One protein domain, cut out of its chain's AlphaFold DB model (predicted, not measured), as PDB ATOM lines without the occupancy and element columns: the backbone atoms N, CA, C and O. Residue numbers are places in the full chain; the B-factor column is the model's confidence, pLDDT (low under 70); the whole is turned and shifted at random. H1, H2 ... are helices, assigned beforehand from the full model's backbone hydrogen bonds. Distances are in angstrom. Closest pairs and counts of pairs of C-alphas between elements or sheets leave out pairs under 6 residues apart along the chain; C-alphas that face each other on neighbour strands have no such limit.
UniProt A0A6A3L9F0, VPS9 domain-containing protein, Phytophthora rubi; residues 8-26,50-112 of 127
ATOM      1  N   SER A   8     -23.710 -10.439  20.023       81.25
ATOM      2  CA  SER A   8     -24.704 -11.483  20.312       81.25
ATOM      3  C   SER A   8     -26.028 -11.269  19.573       81.25
ATOM      4  O   SER A   8     -26.624 -12.227  19.091       81.25
ATOM      5  N   GLU A   9     -26.476 -10.023  19.430       85.19
ATOM      6  CA  GLU A   9     -27.690  -9.694  18.676       85.19
ATOM      7  C   GLU A   9     -27.487  -9.912  17.176       85.19
ATOM      8  O   GLU A   9     -28.338 -10.482  16.498       85.19
ATOM      9  N   LYS A  10     -26.324  -9.506  16.650       83.50
ATOM     10  CA  LYS A  10     -25.958  -9.755  15.248       83.50
ATOM     11  C   LYS A  10     -25.895 -11.253  14.950       83.50
ATOM     12  O   LYS A  10     -26.377 -11.679  13.904       83.50
ATOM     13  N   ALA A  11     -25.349 -12.036  15.878       82.62
ATOM     14  CA  ALA A  11     -25.307 -13.488  15.801       82.62
ATOM     15  C   ALA A  11     -26.709 -14.113  15.792       82.62
ATOM     16  O   ALA A  11     -26.997 -14.954  14.947       82.62
ATOM     17  N   ALA A  12     -27.602 -13.658  16.674       86.88
ATOM     18  CA  ALA A  12     -28.982 -14.136  16.711       86.88
ATOM     19  C   ALA A  12     -29.712 -13.859  15.387       86.88
ATOM     20  O   ALA A  12     -30.325 -14.758  14.821       86.88
ATOM     21  N   VAL A  13     -29.561 -12.648  14.843       88.69
ATOM     22  CA  VAL A  13     -30.137 -12.270  13.541       88.69
ATOM     23  C   VAL A  13     -29.567 -13.122  12.408       88.69
ATOM     24  O   VAL A  13     -30.289 -13.477  11.483       88.69
ATOM     25  N   LEU A  14     -28.278 -13.462  12.456       87.75
ATOM     26  CA  LEU A  14     -27.655 -14.323  11.452       87.75
ATOM     27  C   LEU A  14     -28.285 -15.721  11.434       87.75
ATOM     28  O   LEU A  14     -28.647 -16.220  10.369       87.75
ATOM     29  N   VAL A  15     -28.452 -16.323  12.612       89.75
ATOM     30  CA  VAL A  15     -29.103 -17.632  12.762       89.75
ATOM     31  C   VAL A  15     -30.575 -17.558  12.345       89.75
ATOM     32  O   VAL A  15     -31.065 -18.442  11.644       89.75
ATOM     33  N   GLU A  16     -31.278 -16.480  12.697       91.38
ATOM     34  CA  GLU A  16     -32.671 -16.253  12.298       91.38
ATOM     35  C   GLU A  16     -32.830 -16.152  10.773       91.38
ATOM     36  O   GLU A  16     -33.719 -16.781  10.197       91.38
ATOM     37  N   VAL A  17     -31.938 -15.425  10.093       91.25
ATOM     38  CA  VAL A  17     -31.931 -15.337   8.624       91.25
ATOM     39  C   VAL A  17     -31.712 -16.712   8.001       91.25
ATOM     40  O   VAL A  17     -32.436 -17.080   7.076       91.25
ATOM     41  N   ALA A  18     -30.755 -17.488   8.516       91.06
ATOM     42  CA  ALA A  18     -30.521 -18.838   8.022       91.06
ATOM     43  C   ALA A  18     -31.771 -19.712   8.180       91.06
ATOM     44  O   ALA A  18     -32.207 -20.346   7.220       91.06
ATOM     45  N   ARG A  19     -32.416 -19.675   9.350       91.31
ATOM     46  CA  ARG A  19     -33.669 -20.394   9.601       91.31
ATOM     47  C   ARG A  19     -34.772 -20.002   8.616       91.31
ATOM     48  O   ARG A  19     -35.427 -20.882   8.067       91.31
ATOM     49  N   CYS A  20     -34.934 -18.710   8.342       93.38
ATOM     50  CA  CYS A  20     -35.909 -18.211   7.371       93.38
ATOM     51  C   CYS A  20     -35.647 -18.753   5.951       93.38
ATOM     52  O   CYS A  20     -36.589 -19.121   5.243       93.38
ATOM     53  N   ILE A  21     -34.375 -18.871   5.551       92.69
ATOM     54  CA  ILE A  21     -33.982 -19.498   4.280       92.69
ATOM     55  C   ILE A  21     -34.381 -20.979   4.264       92.69
ATOM     56  O   ILE A  21     -35.037 -21.413   3.317       92.69
ATOM     57  N   TYR A  22     -34.055 -21.742   5.313       90.00
ATOM     58  CA  TYR A  22     -34.436 -23.158   5.415       90.00
ATOM     59  C   TYR A  22     -35.956 -23.362   5.383       90.00
ATOM     60  O   TYR A  22     -36.440 -24.234   4.662       90.00
ATOM     61  N   GLU A  23     -36.717 -22.554   6.121       90.00
ATOM     62  CA  GLU A  23     -38.182 -22.626   6.159       90.00
ATOM     63  C   GLU A  23     -38.808 -22.275   4.801       90.00
ATOM     64  O   GLU A  23     -39.713 -22.969   4.333       90.00
ATOM     65  N   THR A  24     -38.298 -21.237   4.131       90.44
ATOM     66  CA  THR A  24     -38.772 -20.833   2.800       90.44
ATOM     67  C   THR A  24     -38.471 -21.907   1.759       90.44
ATOM     68  O   THR A  24     -39.375 -22.331   1.040       90.44
ATOM     69  N   HIS A  25     -37.243 -22.425   1.743       88.25
ATOM     70  CA  HIS A  25     -36.841 -23.496   0.838       88.25
ATOM     71  C   HIS A  25     -37.664 -24.771   1.058       88.25
ATOM     72  O   HIS A  25     -38.116 -25.383   0.094       88.25
ATOM     73  N   ALA A  26     -37.909 -25.160   2.315       85.69
ATOM     74  CA  ALA A  26     -38.738 -26.317   2.642       85.69
ATOM     75  C   ALA A  26     -40.196 -26.141   2.198       85.69
ATOM     76  O   ALA A  26     -40.821 -27.106   1.764       85.69
ATOM     77  N   ALA A  50     -25.016 -27.386   1.945       85.81
ATOM     78  CA  ALA A  50     -24.298 -26.112   1.973       85.81
ATOM     79  C   ALA A  50     -24.212 -25.446   0.586       85.81
ATOM     80  O   ALA A  50     -24.267 -24.223   0.482       85.81
ATOM     81  N   ASP A  51     -24.075 -26.257  -0.460       89.88
ATOM     82  CA  ASP A  51     -24.036 -25.861  -1.867       89.88
ATOM     83  C   ASP A  51     -25.382 -25.343  -2.384       89.88
ATOM     84  O   ASP A  51     -25.392 -24.446  -3.224       89.88
ATOM     85  N   ASP A  52     -26.495 -25.812  -1.818       90.50
ATOM     86  CA  ASP A  52     -27.824 -25.247  -2.071       90.50
ATOM     87  C   ASP A  52     -28.043 -23.943  -1.275       90.50
ATOM     88  O   ASP A  52     -28.578 -22.957  -1.783       90.50
ATOM     89  N   PHE A  53     -27.594 -23.914  -0.015       92.94
ATOM     90  CA  PHE A  53     -27.807 -22.793   0.903       92.94
ATOM     91  C   PHE A  53     -27.000 -21.545   0.531       92.94
ATOM     92  O   PHE A  53     -27.534 -20.431   0.508       92.94
ATOM     93  N   LEU A  54     -25.698 -21.699   0.276       93.56
ATOM     94  CA  LEU A  54     -24.774 -20.570   0.161       93.56
ATOM     95  C   LEU A  54     -25.127 -19.609  -0.995       93.56
ATOM     96  O   LEU A  54     -25.104 -18.397  -0.762       93.56
ATOM     97  N   PRO A  55     -25.517 -20.072  -2.201       94.31
ATOM     98  CA  PRO A  55     -25.973 -19.181  -3.267       94.31
ATOM     99  C   PRO A  55     -27.213 -18.361  -2.886       94.31
ATOM    100  O   PRO A  55     -27.268 -17.161  -3.167       94.31
ATOM    101  N   ILE A  56     -28.188 -18.975  -2.202       94.12
ATOM    102  CA  ILE A  56     -29.393 -18.284  -1.714       94.12
ATOM    103  C   ILE A  56     -28.995 -17.222  -0.690       94.12
ATOM    104  O   ILE A  56     -29.457 -16.080  -0.743       94.12
ATOM    105  N   PHE A  57     -28.090 -17.574   0.217       93.25
ATOM    106  CA  PHE A  57     -27.613 -16.668   1.247       93.25
ATOM    107  C   PHE A  57     -26.851 -15.465   0.668       93.25
ATOM    108  O   PHE A  57     -27.115 -14.328   1.062       93.25
ATOM    109  N   ILE A  58     -25.986 -15.678  -0.333       91.94
ATOM    110  CA  ILE A  58     -25.321 -14.601  -1.089       91.94
ATOM    111  C   ILE A  58     -26.355 -13.672  -1.729       91.94
ATOM    112  O   ILE A  58     -26.232 -12.451  -1.630       91.94
ATOM    113  N   PHE A  59     -27.389 -14.229  -2.360       91.81
ATOM    114  CA  PHE A  59     -28.446 -13.442  -2.990       91.81
ATOM    115  C   PHE A  59     -29.215 -12.579  -1.981       91.81
ATOM    116  O   PHE A  59     -29.433 -11.390  -2.230       91.81
ATOM    117  N   VAL A  60     -29.589 -13.146  -0.829       92.25
ATOM    118  CA  VAL A  60     -30.241 -12.404   0.260       92.25
ATOM    119  C   VAL A  60     -29.346 -11.256   0.726       92.25
ATOM    120  O   VAL A  60     -29.805 -10.117   0.802       92.25
ATOM    121  N   LEU A  61     -28.057 -11.516   0.962       88.50
ATOM    122  CA  LEU A  61     -27.102 -10.496   1.399       88.50
ATOM    123  C   LEU A  61     -26.890  -9.393   0.360       88.50
ATOM    124  O   LEU A  61     -26.840  -8.227   0.734       88.50
ATOM    125  N   ALA A  62     -26.818  -9.730  -0.929       86.06
ATOM    126  CA  ALA A  62     -26.694  -8.751  -2.009       86.06
ATOM    127  C   ALA A  62     -27.931  -7.841  -2.128       86.06
ATOM    128  O   ALA A  62     -27.838  -6.706  -2.593       86.06
ATOM    129  N   ARG A  63     -29.101  -8.335  -1.706       86.75
ATOM    130  CA  ARG A  63     -30.364  -7.582  -1.647       86.75
ATOM    131  C   ARG A  63     -30.486  -6.753  -0.368       86.75
ATOM    132  O   ARG A  63     -31.200  -5.751  -0.356       86.75
ATOM    133  N   CYS A  64     -29.792  -7.136   0.700       80.56
ATOM    134  CA  CYS A  64     -29.661  -6.313   1.889       80.56
ATOM    135  C   CYS A  64     -28.715  -5.144   1.588       80.56
ATOM    136  O   CYS A  64     -27.530  -5.341   1.348       80.56
ATOM    137  N   HIS A  65     -29.211  -3.909   1.656       70.25
ATOM    138  CA  HIS A  65     -28.382  -2.699   1.572       70.25
ATOM    139  C   HIS A  65     -27.514  -2.515   2.835       70.25
ATOM    140  O   HIS A  65     -27.658  -1.538   3.569       70.25
ATOM    141  N   LEU A  66     -26.641  -3.483   3.121       69.19
ATOM    142  CA  LEU A  66     -25.674  -3.428   4.212       69.19
ATOM    143  C   LEU A  66     -24.731  -2.255   3.962       69.19
ATOM    144  O   LEU A  66     -24.091  -2.162   2.914       69.19
ATOM    145  N   ARG A  67     -24.652  -1.342   4.932       65.06
ATOM    146  CA  ARG A  67     -23.992  -0.039   4.763       65.06
ATOM    147  C   ARG A  67     -22.496  -0.167   4.478       65.06
ATOM    148  O   ARG A  67     -21.923   0.677   3.798       65.06
ATOM    149  N   SER A  68     -21.866  -1.218   5.000       67.88
ATOM    150  CA  SER A  68     -20.525  -1.634   4.601       67.88
ATOM    151  C   SER A  68     -20.317  -3.108   4.919       67.88
ATOM    152  O   SER A  68     -20.010  -3.490   6.048       67.88
ATOM    153  N   VAL A  69     -20.448  -3.932   3.886       65.75
ATOM    154  CA  VAL A  69     -20.253  -5.384   3.946       65.75
ATOM    155  C   VAL A  69     -18.852  -5.740   4.487       65.75
ATOM    156  O   VAL A  69     -18.687  -6.673   5.272       65.75
ATOM    157  N   ILE A  70     -17.839  -4.929   4.156       65.19
ATOM    158  CA  ILE A  70     -16.445  -5.089   4.607       65.19
ATOM    159  C   ILE A  70     -16.300  -4.830   6.116       65.19
ATOM    160  O   ILE A  70     -15.551  -5.536   6.800       65.19
ATOM    161  N   VAL A  71     -17.024  -3.837   6.643       66.94
ATOM    162  CA  VAL A  71     -17.049  -3.546   8.084       66.94
ATOM    163  C   VAL A  71     -17.806  -4.642   8.824       66.94
ATOM    164  O   VAL A  71     -17.351  -5.070   9.878       66.94
ATOM    165  N   THR A  72     -18.900  -5.163   8.262       67.12
ATOM    166  CA  THR A  72     -19.622  -6.306   8.836       67.12
ATOM    167  C   THR A  72     -18.720  -7.537   8.955       67.12
ATOM    168  O   THR A  72     -18.732  -8.182   9.999       67.12
ATOM    169  N   ARG A  73     -17.877  -7.817   7.947       67.62
ATOM    170  CA  ARG A  73     -16.889  -8.909   8.000       67.62
ATOM    171  C   ARG A  73     -15.899  -8.744   9.150       67.62
ATOM    172  O   ARG A  73     -15.729  -9.669   9.935       67.62
ATOM    173  N   HIS A  74     -15.261  -7.578   9.257       66.69
ATOM    174  CA  HIS A  74     -14.292  -7.323  10.329       66.69
ATOM    175  C   HIS A  74     -14.955  -7.336  11.702       66.69
ATOM    176  O   HIS A  74     -14.415  -7.906  12.638       66.69
ATOM    177  N   LEU A  75     -16.150  -6.760  11.822       66.25
ATOM    178  CA  LEU A  75     -16.869  -6.735  13.084       66.25
ATOM    179  C   LEU A  75     -17.218  -8.155  13.531       66.25
ATOM    180  O   LEU A  75     -16.990  -8.499  14.682       66.25
ATOM    181  N   ILE A  76     -17.709  -9.012  12.641       67.62
ATOM    182  CA  ILE A  76     -18.073 -10.381  13.015       67.62
ATOM    183  C   ILE A  76     -16.831 -11.224  13.319       67.62
ATOM    184  O   ILE A  76     -16.820 -11.904  14.338       67.62
ATOM    185  N   SER A  77     -15.771 -11.109  12.517       66.75
ATOM    186  CA  SER A  77     -14.519 -11.850  12.728       66.75
ATOM    187  C   SER A  77     -13.778 -11.437  14.006       66.75
ATOM    188  O   SER A  77     -13.229 -12.290  14.690       66.75
ATOM    189  N   GLU A  78     -13.758 -10.142  14.341       67.44
ATOM    190  CA  GLU A  78     -12.930  -9.611  15.438       67.44
ATOM    191  C   GLU A  78     -13.707  -9.401  16.748       67.44
ATOM    192  O   GLU A  78     -13.109  -9.375  17.821       67.44
ATOM    193  N   THR A  79     -15.036  -9.220  16.693       65.12
ATOM    194  CA  THR A  79     -15.845  -8.891  17.886       65.12
ATOM    195  C   THR A  79     -16.760 -10.018  18.359       65.12
ATOM    196  O   THR A  79     -17.286  -9.938  19.473       65.12
ATOM    197  N   MET A  80     -16.950 -11.088  17.575       66.38
ATOM    198  CA  MET A  80     -17.624 -12.281  18.091       66.38
ATOM    199  C   MET A  80     -16.662 -13.091  18.957       66.38
ATOM    200  O   MET A  80     -15.663 -13.628  18.495       66.38
ATOM    201  N   ILE A  81     -16.992 -13.199  20.243       65.19
ATOM    202  CA  ILE A  81     -16.267 -14.045  21.193       65.19
ATOM    203  C   ILE A  81     -16.289 -15.487  20.670       65.19
ATOM    204  O   ILE A  81     -17.352 -15.986  20.307       65.19
ATOM    205  N   THR A  82     -15.154 -16.188  20.701       64.94
ATOM    206  CA  THR A  82     -15.014 -17.576  20.217       64.94
ATOM    207  C   THR A  82     -16.086 -18.524  20.772       64.94
ATOM    208  O   THR A  82     -16.552 -19.408  20.065       64.94
ATOM    209  N   ALA A  83     -16.548 -18.304  22.008       57.59
ATOM    210  CA  ALA A  83     -17.632 -19.071  22.626       57.59
ATOM    211  C   ALA A  83     -19.005 -18.882  21.946       57.59
ATOM    212  O   ALA A  83     -19.805 -19.813  21.925       57.59
ATOM    213  N   LEU A  84     -19.277 -17.707  21.365       63.81
ATOM    214  CA  LEU A  84     -20.483 -17.446  20.565       63.81
ATOM    215  C   LEU A  84     -20.396 -18.074  19.169       63.81
ATOM    216  O   LEU A  84     -21.422 -18.253  18.526       63.81
ATOM    217  N   MET A  85     -19.194 -18.419  18.704       65.12
ATOM    218  CA  MET A  85     -18.953 -19.068  17.411       65.12
ATOM    219  C   MET A  85     -18.977 -20.603  17.497       65.12
ATOM    220  O   MET A  85     -18.497 -21.279  16.594       65.12
ATOM    221  N   ILE A  86     -19.515 -21.184  18.570       74.50
ATOM    222  CA  ILE A  86     -19.653 -22.640  18.697       74.50
ATOM    223  C   ILE A  86     -21.034 -23.063  18.180       74.50
ATOM    224  O   ILE A  86     -22.040 -22.413  18.458       74.50
ATOM    225  N   GLY A  87     -21.090 -24.169  17.434       83.19
ATOM    226  CA  GLY A  87     -22.340 -24.721  16.906       83.19
ATOM    227  C   GLY A  87     -22.839 -23.996  15.652       83.19
ATOM    228  O   GLY A  87     -22.049 -23.620  14.786       83.19
ATOM    229  N   GLU A  88     -24.157 -23.819  15.540       85.50
ATOM    230  CA  GLU A  88     -24.799 -23.252  14.342       85.50
ATOM    231  C   GLU A  88     -24.373 -21.806  14.062       85.50
ATOM    232  O   GLU A  88     -24.155 -21.427  12.914       85.50
ATOM    233  N   THR A  89     -24.166 -21.011  15.111       85.25
ATOM    234  CA  THR A  89     -23.742 -19.617  14.980       85.25
ATOM    235  C   THR A  89     -22.373 -19.505  14.316       85.25
ATOM    236  O   THR A  89     -22.183 -18.675  13.431       85.25
ATOM    237  N   GLY A  90     -21.424 -20.364  14.705       84.06
ATOM    238  CA  GLY A  90     -20.104 -20.424  14.078       84.06
ATOM    239  C   GLY A  90     -20.178 -20.830  12.617       84.06
ATOM    240  O   GLY A  90     -19.566 -20.192  11.765       84.06
ATOM    241  N   TYR A  91     -20.989 -21.848  12.328       88.50
ATOM    242  CA  TYR A  91     -21.214 -22.316  10.965       88.50
ATOM    243  C   TYR A  91     -21.739 -21.193  10.056       88.50
ATOM    244  O   TYR A  91     -21.152 -20.919   9.006       88.50
ATOM    245  N   TYR A  92     -22.793 -20.484  10.473       88.88
ATOM    246  CA  TYR A  92     -23.343 -19.391   9.670       88.88
ATOM    247  C   TYR A  92     -22.433 -18.160   9.632       88.88
ATOM    248  O   TYR A  92     -22.445 -17.438   8.636       88.88
ATOM    249  N   ALA A  93     -21.604 -17.929  10.656       85.69
ATOM    250  CA  ALA A  93     -20.578 -16.888  10.618       85.69
ATOM    251  C   ALA A  93     -19.527 -17.171   9.531       85.69
ATOM    252  O   ALA A  93     -19.195 -16.268   8.763       85.69
ATOM    253  N   THR A  94     -19.078 -18.422   9.387       86.88
ATOM    254  CA  THR A  94     -18.187 -18.827   8.286       86.88
ATOM    255  C   THR A  94     -18.866 -18.679   6.921       86.88
ATOM    256  O   THR A  94     -18.255 -18.163   5.985       86.88
ATOM    257  N   MET A  95     -20.145 -19.057   6.796       90.94
ATOM    258  CA  MET A  95     -20.907 -18.850   5.553       90.94
ATOM    259  C   MET A  95     -21.057 -17.368   5.202       90.94
ATOM    260  O   MET A  95     -20.967 -16.990   4.034       90.94
ATOM    261  N   LEU A  96     -21.245 -16.511   6.207       87.31
ATOM    262  CA  LEU A  96     -21.309 -15.066   6.028       87.31
ATOM    263  C   LEU A  96     -19.971 -14.498   5.576       87.31
ATOM    264  O   LEU A  96     -19.941 -13.684   4.658       87.31
ATOM    265  N   GLU A  97     -18.863 -14.945   6.159       86.19
ATOM    266  CA  GLU A  97     -17.535 -14.531   5.720       86.19
ATOM    267  C   GLU A  97     -17.278 -14.900   4.250       86.19
ATOM    268  O   GLU A  97     -16.828 -14.050   3.476       86.19
ATOM    269  N   ALA A  98     -17.624 -16.128   3.852       88.56
ATOM    270  CA  ALA A  98     -17.501 -16.593   2.473       88.56
ATOM    271  C   ALA A  98     -18.380 -15.777   1.511       88.56
ATOM    272  O   ALA A  98     -17.903 -15.319   0.470       88.56
ATOM    273  N   ALA A  99     -19.643 -15.537   1.873       89.56
ATOM    274  CA  ALA A  99     -20.578 -14.768   1.058       89.56
ATOM    275  C   ALA A  99     -20.142 -13.305   0.885       89.56
ATOM    276  O   ALA A  99     -20.193 -12.762  -0.218       89.56
ATOM    277  N   ILE A 100     -19.658 -12.671   1.958       86.31
ATOM    278  CA  ILE A 100     -19.104 -11.316   1.900       86.31
ATOM    279  C   ILE A 100     -17.856 -11.281   1.014       86.31
ATOM    280  O   ILE A 100     -17.733 -10.386   0.179       86.31
ATOM    281  N   GLY A 101     -16.941 -12.242   1.187       84.88
ATOM    282  CA  GLY A 101     -15.739 -12.354   0.364       84.88
ATOM    283  C   GLY A 101     -16.074 -12.471  -1.123       84.88
ATOM    284  O   GLY A 101     -15.471 -11.780  -1.942       84.88
ATOM    285  N   TYR A 102     -17.095 -13.267  -1.451       88.38
ATOM    286  CA  TYR A 102     -17.624 -13.375  -2.806       88.38
ATOM    287  C   TYR A 102     -18.142 -12.022  -3.314       88.38
ATOM    288  O   TYR A 102     -17.636 -11.518  -4.311       88.38
ATOM    289  N   ILE A 103     -19.079 -11.377  -2.612       85.38
ATOM    290  CA  ILE A 103     -19.669 -10.094  -3.042       85.38
ATOM    291  C   ILE A 103     -18.593  -9.010  -3.238       85.38
ATOM    292  O   ILE A 103     -18.606  -8.294  -4.239       85.38
ATOM    293  N   ALA A 104     -17.632  -8.911  -2.315       82.00
ATOM    294  CA  ALA A 104     -16.556  -7.924  -2.383       82.00
ATOM    295  C   ALA A 104     -15.626  -8.133  -3.593       82.00
ATOM    296  O   ALA A 104     -15.161  -7.157  -4.187       82.00
ATOM    297  N   ALA A 105     -15.373  -9.385  -3.989       83.25
ATOM    298  CA  ALA A 105     -14.581  -9.687  -5.180       83.25
ATOM    299  C   ALA A 105     -15.265  -9.202  -6.474       83.25
ATOM    300  O   ALA A 105     -14.582  -8.739  -7.390       83.25
ATOM    301  N   PHE A 106     -16.600  -9.249  -6.538       75.06
ATOM    302  CA  PHE A 106     -17.363  -8.761  -7.694       75.06
ATOM    303  C   PHE A 106     -17.422  -7.229  -7.776       75.06
ATOM    304  O   PHE A 106     -17.296  -6.689  -8.873       75.06
ATOM    305  N   ASP A 107     -17.520  -6.518  -6.647       68.88
ATOM    306  CA  ASP A 107     -17.446  -5.043  -6.634       68.88
ATOM    307  C   ASP A 107     -16.069  -4.541  -7.121       68.88
ATOM    308  O   ASP A 107     -15.959  -3.589  -7.896       68.88
ATOM    309  N   GLY A 108     -14.992  -5.243  -6.750       59.25
ATOM    310  CA  GLY A 108     -13.644  -4.961  -7.253       59.25
ATOM    311  C   GLY A 108     -13.473  -5.223  -8.756       59.25
ATOM    312  O   GLY A 108     -12.760  -4.473  -9.431       59.25
ATOM    313  N   ALA A 109     -14.138  -6.250  -9.293       55.31
ATOM    314  CA  ALA A 109     -14.111  -6.576 -10.718       55.31
ATOM    315  C   ALA A 109     -14.806  -5.501 -11.573       55.31
ATOM    316  O   ALA A 109     -14.277  -5.118 -12.618       55.31
ATOM    317  N   ASP A 110     -15.923  -4.943 -11.101       53.00
ATOM    318  CA  ASP A 110     -16.649  -3.874 -11.800       53.00
ATOM    319  C   ASP A 110     -15.803  -2.584 -11.893       53.00
ATOM    320  O   ASP A 110     -15.686  -1.941 -12.941       53.00
ATOM    321  N   LYS A 111     -15.057  -2.268 -10.823       49.53
ATOM    322  CA  LYS A 111     -14.106  -1.139 -10.818       49.53
ATOM    323  C   LYS A 111     -12.882  -1.349 -11.713       49.53
ATOM    324  O   LYS A 111     -12.294  -0.364 -12.169       49.53
ATOM    325  N   ALA A 112     -12.476  -2.594 -11.968       52.09
ATOM    326  CA  ALA A 112     -11.389  -2.908 -12.895       52.09
ATOM    327  C   ALA A 112     -11.836  -2.777 -14.362       52.09
ATOM    328  O   ALA A 112     -11.095  -2.230 -15.180       52.09
TER     329      ALA A 112
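This is residues 8 to 26 and 50 to 112 of the 127 residues of the protein "VPS9 domain-containing protein" of Phytophthora rubi (UniProt A0A6A3L9F0). One long helix, H5, is the spine: H1 crosses its residues 88 to 93, H2 crosses farther along, H3 runs back beside it. Residues 105 to 112 stick out. The 82 printed residues hold five named helices, H1 to H5 in order, and no named strand: all helix. It is compact, with a radius of gyration of the C-alphas of 12.8 A, spanning 39 by 33 by 20 A.

Find C-alpha 88 at (-24.799, -23.252, 14.342); H5 runs 36.5 A to C-alpha 112 at (-11.389, -2.908, -12.895). Find H1 at residues 8 to 26, 27.0 A; H2 at 50 to 63, 19.8 A; H3 at 69 to 79; H4 at 82 to 85.

At the hub, H5, residues 88 to 93 touch H1's residues 11 to 18, about perpendicular at 86 degrees; closest C-alphas Val 15 and Thr 89, 6.1 A. Residues 95 to 103 touch H2, a steep tilt of 58 degrees; closest C-alphas Ile 58 and Ala 99, 5.2 A. Every O i to N i+4 pair is within hydrogen-bond range in H1, H3 and H5, and 8 of 10 in H2.

Residues 27 to 49 are cut out, a 14.5 A gap between C-alphas 26 and 50. Residues 66 to 85 and 107 to 112 have pLDDT under 70.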